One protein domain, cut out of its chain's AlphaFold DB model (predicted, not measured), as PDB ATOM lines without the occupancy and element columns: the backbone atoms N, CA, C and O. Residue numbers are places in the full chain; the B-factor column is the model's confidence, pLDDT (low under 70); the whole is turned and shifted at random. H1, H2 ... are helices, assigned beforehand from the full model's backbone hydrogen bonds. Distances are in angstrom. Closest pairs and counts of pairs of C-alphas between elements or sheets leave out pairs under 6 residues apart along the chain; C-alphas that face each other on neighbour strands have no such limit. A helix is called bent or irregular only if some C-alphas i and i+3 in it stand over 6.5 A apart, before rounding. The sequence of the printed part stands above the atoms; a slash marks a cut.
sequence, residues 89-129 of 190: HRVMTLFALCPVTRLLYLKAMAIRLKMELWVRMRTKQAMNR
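Overview. This is residues 89 to 129 of the 190 residues of an uncharacterized protein of Liparis tanakae (Tanaka's snailfish) (UniProt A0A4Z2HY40). What does the printed part look like? It is an L of two helices: the short H1 is the foot, and the long, single H2 is the shaft that makes nearly the whole length. The two meet near their ends, at the corner where a link of two residues joins them, and nothing packs along the rest of H2. What is it built of? The printed part has 41 residues with two named helices, H1 then H2 along the chain, and no named strand; its class is all helix. How spread out is it? It is extended, with a radius of gyration of the C-alphas of 16.8 A, and the C-alphas span 52 by 17 by 6 A.

Arrangement. How does H1, residues 89 to 96, stand to H2, residues 99 to 128? They are close but not clearly touching, with 2 pairs of C-alphas within 8 A; their closest C-alphas, those of Phe 95 and Arg 102, are 7.4 A apart. At what angle do they stand? Their lines are about perpendicular, at 73 degrees. What does the backbone show? In H1 and H2 every O i to N i+4 pair is within hydrogen-bond range.

Along the chain. Where does H1 lie? It runs from His 89, with its C-alpha at (30.895, 37.986, -31.561), to Ala 96, and has 8 residues. Where does H2 lie? It runs from Pro 99, C-alpha at (42.980, 41.917, -19.504), to Asn 128, C-alpha at (66.496, 5.888, -14.907). Its first and last C-alphas are 43.3 A apart, and it is not bent.

Size, cuts and confidence. How large is the whole? The two C-alphas farthest apart, those of His 89 and Arg 129, are 52.9 A apart, and the outline is a rod. Is the printed part continuous? It has no cut, and the link from H1 to H2 is tight. Where is the model's confidence low? Residues 89 to 98 and 126 to 129 have pLDDT under 70, and the mean of the printed part is 74.8.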
ATOM      1  N   HIS A  89      30.394  36.636 -31.832       50.19
ATOM      2  CA  HIS A  89      30.895  37.986 -31.561       50.19
ATOM      3  C   HIS A  89      30.774  38.399 -30.087       50.19
ATOM      4  O   HIS A  89      31.720  38.974 -29.552       50.19
ATOM      5  N   ARG A  90      29.661  38.078 -29.405       51.06
ATOM      6  CA  ARG A  90      29.473  38.403 -27.974       51.06
ATOM      7  C   ARG A  90      30.429  37.639 -27.050       51.06
ATOM      8  O   ARG A  90      30.845  38.176 -26.026       51.06
ATOM      9  N   VAL A  91      30.804  36.407 -27.399       53.12
ATOM     10  CA  VAL A  91      31.786  35.628 -26.622       53.12
ATOM     11  C   VAL A  91      33.210  36.131 -26.883       53.12
ATOM     12  O   VAL A  91      33.994  36.257 -25.942       53.12
ATOM     13  N   MET A  92      33.540  36.493 -28.129       53.56
ATOM     14  CA  MET A  92      34.843  37.081 -28.457       53.56
ATOM     15  C   MET A  92      35.063  38.460 -27.816       53.56
ATOM     16  O   MET A  92      36.148  38.705 -27.286       53.56
ATOM     17  N   THR A  93      34.059  39.344 -27.781       54.41
ATOM     18  CA  THR A  93      34.210  40.657 -27.123       54.41
ATOM     19  C   THR A  93      34.407  40.536 -25.612       54.41
ATOM     20  O   THR A  93      35.252  41.240 -25.062       54.41
ATOM     21  N   LEU A  94      33.748  39.593 -24.931       51.62
ATOM     22  CA  LEU A  94      33.986  39.349 -23.499       51.62
ATOM     23  C   LEU A  94      35.410  38.844 -23.192       51.62
ATOM     24  O   LEU A  94      35.953  39.162 -22.132       51.62
ATOM     25  N   PHE A  95      36.054  38.125 -24.118       50.00
ATOM     26  CA  PHE A  95      37.475  37.764 -24.006       50.00
ATOM     27  C   PHE A  95      38.434  38.922 -24.331       50.00
ATOM     28  O   PHE A  95      39.559  38.935 -23.828       50.00
ATOM     29  N   ALA A  96      38.008  39.897 -25.139       55.69
ATOM     30  CA  ALA A  96      38.798  41.083 -25.469       55.69
ATOM     31  C   ALA A  96      38.774  42.159 -24.363       55.69
ATOM     32  O   ALA A  96      39.765  42.858 -24.167       55.69
ATOM     33  N   LEU A  97      37.665  42.279 -23.621       57.44
ATOM     34  CA  LEU A  97      37.403  43.413 -22.723       57.44
ATOM     35  C   LEU A  97      37.994  43.301 -21.306       57.44
ATOM     36  O   LEU A  97      37.974  44.284 -20.570       57.44
ATOM     37  N   CYS A  98      38.530  42.146 -20.893       67.75
ATOM     38  CA  CYS A  98      39.102  41.989 -19.551       67.75
ATOM     39  C   CYS A  98      40.557  41.472 -19.579       67.75
ATOM     40  O   CYS A  98      40.788  40.260 -19.542       67.75
ATOM     41  N   PRO A  99      41.579  42.353 -19.564       71.81
ATOM     42  CA  PRO A  99      42.980  41.917 -19.504       71.81
ATOM     43  C   PRO A  99      43.290  41.081 -18.248       71.81
ATOM     44  O   PRO A  99      44.176  40.225 -18.273       71.81
ATOM     45  N   VAL A 100      42.520  41.257 -17.167       72.12
ATOM     46  CA  VAL A 100      42.647  40.482 -15.923       72.12
ATOM     47  C   VAL A 100      42.321  39.000 -16.138       72.12
ATOM     48  O   VAL A 100      43.081  38.148 -15.675       72.12
ATOM     49  N   THR A 101      41.253  38.649 -16.868       73.50
ATOM     50  CA  THR A 101      40.910  37.233 -17.117       73.50
ATOM     51  C   THR A 101      41.943  36.562 -18.019       73.50
ATOM     52  O   THR A 101      42.349  35.434 -17.739       73.50
ATOM     53  N   ARG A 102      42.463  37.278 -19.028       74.38
ATOM     54  CA  ARG A 102      43.566  36.804 -19.883       74.38
ATOM     55  C   ARG A 102      44.840  36.535 -19.075       74.38
ATOM     56  O   ARG A 102      45.451  35.480 -19.237       74.38
ATOM     57  N   LEU A 103      45.218  37.433 -18.160       81.25
ATOM     58  CA  LEU A 103      46.375  37.244 -17.273       81.25
ATOM     59  C   LEU A 103      46.185  36.079 -16.288       81.25
ATOM     60  O   LEU A 103      47.125  35.315 -16.060       81.25
ATOM     61  N   LEU A 104      44.988  35.909 -15.721       81.75
ATOM     62  CA  LEU A 104      44.673  34.779 -14.839       81.75
ATOM     63  C   LEU A 104      44.706  33.441 -15.591       81.75
ATOM     64  O   LEU A 104      45.288  32.479 -15.087       81.75
ATOM     65  N   TYR A 105      44.165  33.390 -16.810       83.62
ATOM     66  CA  TYR A 105      44.213  32.209 -17.671       83.62
ATOM     67  C   TYR A 105      45.656  31.824 -18.033       83.62
ATOM     68  O   TYR A 105      46.051  30.670 -17.857       83.62
ATOM     69  N   LEU A 106      46.481  32.792 -18.449       86.62
ATOM     70  CA  LEU A 106      47.899  32.557 -18.753       86.62
ATOM     71  C   LEU A 106      48.679  32.063 -17.523       86.62
ATOM     72  O   LEU A 106      49.448  31.108 -17.634       86.62
ATOM     73  N   LYS A 107      48.438  32.638 -16.335       88.69
ATOM     74  CA  LYS A 107      49.030  32.152 -15.074       88.69
ATOM     75  C   LYS A 107      48.601  30.716 -14.752       88.69
ATOM     76  O   LYS A 107      49.450  29.901 -14.392       88.69
ATOM     77  N   ALA A 108      47.321  30.378 -14.919       87.19
ATOM     78  CA  ALA A 108      46.819  29.022 -14.695       87.19
ATOM     79  C   ALA A 108      47.448  28.000 -15.662       87.19
ATOM     80  O   ALA A 108      47.874  26.925 -15.233       87.19
ATOM     81  N   MET A 109      47.579  28.350 -16.946       87.75
ATOM     82  CA  MET A 109      48.225  27.499 -17.953       87.75
ATOM     83  C   MET A 109      49.725  27.319 -17.679       87.75
ATOM     84  O   MET A 109      50.221  26.194 -17.746       87.75
ATOM     85  N   ALA A 110      50.438  28.375 -17.274       89.81
ATOM     86  CA  ALA A 110      51.849  28.286 -16.888       89.81
ATOM     87  C   ALA A 110      52.072  27.362 -15.672       89.81
ATOM     88  O   ALA A 110      52.995  26.547 -15.672       89.81
ATOM     89  N   ILE A 111      51.199  27.432 -14.657       88.62
ATOM     90  CA  ILE A 111      51.237  26.526 -13.497       88.62
ATOM     91  C   ILE A 111      50.975  25.077 -13.932       88.62
ATOM     92  O   ILE A 111      51.717  24.179 -13.529       88.62
ATOM     93  N   ARG A 112      49.969  24.843 -14.786       88.94
ATOM     94  CA  ARG A 112      49.641  23.506 -15.310       88.94
ATOM     95  C   ARG A 112      50.818  22.888 -16.070       88.94
ATOM     96  O   ARG A 112      51.199  21.760 -15.766       88.94
ATOM     97  N   LEU A 113      51.431  23.638 -16.988       90.62
ATOM     98  CA  LEU A 113      52.604  23.193 -17.749       90.62
ATOM     99  C   LEU A 113      53.807  22.910 -16.839       90.62
ATOM    100  O   LEU A 113      54.477  21.893 -17.012       90.62
ATOM    101  N   LYS A 114      54.060  23.753 -15.827       92.50
ATOM    102  CA  LYS A 114      55.142  23.535 -14.851       92.50
ATOM    103  C   LYS A 114      54.939  22.249 -14.043       92.50
ATOM    104  O   LYS A 114      55.897  21.501 -13.853       92.50
ATOM    105  N   MET A 115      53.710  21.974 -13.601       88.12
ATOM    106  CA  MET A 115      53.378  20.736 -12.887       88.12
ATOM    107  C   MET A 115      53.518  19.506 -13.787       88.12
ATOM    108  O   MET A 115      54.123  18.516 -13.381       88.12
ATOM    109  N   GLU A 116      53.031  19.573 -15.025       87.50
ATOM    110  CA  GLU A 116      53.153  18.470 -15.980       87.50
ATOM    111  C   GLU A 116      54.619  18.169 -16.333       87.50
ATOM    112  O   GLU A 116      55.034  17.008 -16.337       87.50
ATOM    113  N   LEU A 117      55.437  19.205 -16.546       91.25
ATOM    114  CA  LEU A 117      56.873  19.059 -16.781       91.25
ATOM    115  C   LEU A 117      57.591  18.460 -15.560       91.25
ATOM    116  O   LEU A 117      58.426  17.571 -15.718       91.25
ATOM    117  N   TRP A 118      57.242  18.889 -14.343       91.31
ATOM    118  CA  TRP A 118      57.799  18.331 -13.106       91.31
ATOM    119  C   TRP A 118      57.458  16.845 -12.938       91.31
ATOM    120  O   TRP A 118      58.351  16.047 -12.642       91.31
ATOM    121  N   VAL A 119      56.209  16.446 -13.210       88.06
ATOM    122  CA  VAL A 119      55.799  15.031 -13.213       88.06
ATOM    123  C   VAL A 119      56.595  14.243 -14.256       88.06
ATOM    124  O   VAL A 119      57.186  13.223 -13.908       88.06
ATOM    125  N   ARG A 120      56.698  14.731 -15.502       84.81
ATOM    126  CA  ARG A 120      57.485  14.086 -16.575       84.81
ATOM    127  C   ARG A 120      58.977  13.955 -16.221       84.81
ATOM    128  O   ARG A 120      59.603  12.956 -16.564       84.81
ATOM    129  N   MET A 121      59.554  14.932 -15.521       83.88
ATOM    130  CA  MET A 121      60.939  14.869 -15.037       83.88
ATOM    131  C   MET A 121      61.105  13.842 -13.911       83.88
ATOM    132  O   MET A 121      62.051  13.055 -13.933       83.88
ATOM    133  N   ARG A 122      60.170  13.794 -12.952       82.56
ATOM    134  CA  ARG A 122      60.174  12.805 -11.864       82.56
ATOM    135  C   ARG A 122      59.977  11.376 -12.370       82.56
ATOM    136  O   ARG A 122      60.691  10.490 -11.908       82.56
ATOM    137  N   THR A 123      59.084  11.136 -13.334       77.06
ATOM    138  CA  THR A 123      58.889   9.793 -13.911       77.06
ATOM    139  C   THR A 123      60.109   9.335 -14.705       77.06
ATOM    140  O   THR A 123      60.559   8.209 -14.500       77.06
ATOM    141  N   LYS A 124      60.733  10.208 -15.513       75.69
ATOM    142  CA  LYS A 124      62.017   9.903 -16.176       75.69
ATOM    143  C   LYS A 124      63.136   9.591 -15.174       75.69
ATOM    144  O   LYS A 124      63.877   8.633 -15.374       75.69
ATOM    145  N   GLN A 125      63.242  10.343 -14.075       71.88
ATOM    146  CA  GLN A 125      64.205  10.039 -13.006       71.88
ATOM    147  C   GLN A 125      63.915   8.701 -12.312       71.88
ATOM    148  O   GLN A 125      64.857   7.984 -11.988       71.88
ATOM    149  N   ALA A 126      62.646   8.346 -12.094       67.31
ATOM    150  CA  ALA A 126      62.267   7.059 -11.513       67.31
ATOM    151  C   ALA A 126      62.600   5.884 -12.452       67.31
ATOM    152  O   ALA A 126      63.153   4.885 -11.998       67.31
ATOM    153  N   MET A 127      62.352   6.027 -13.759       69.19
ATOM    154  CA  MET A 127      62.729   5.029 -14.770       69.19
ATOM    155  C   MET A 127      64.252   4.864 -14.870       69.19
ATOM    156  O   MET A 127      64.738   3.741 -14.833       69.19
ATOM    157  N   ASN A 128      65.026   5.956 -14.890       64.31
ATOM    158  CA  ASN A 128      66.496   5.888 -14.907       64.31
ATOM    159  C   ASN A 128      67.117   5.392 -13.587       64.31
ATOM    160  O   ASN A 128      68.299   5.057 -13.560       64.31
ATOM    161  N   ARG A 129      66.345   5.352 -12.492       61.09
ATOM    162  CA  ARG A 129      66.756   4.777 -11.199       61.09
ATOM    163  C   ARG A 129      66.290   3.334 -10.995       61.09
ATOM    164  O   ARG A 129      66.634   2.753  -9.970       61.09
TER     165      ARG A 129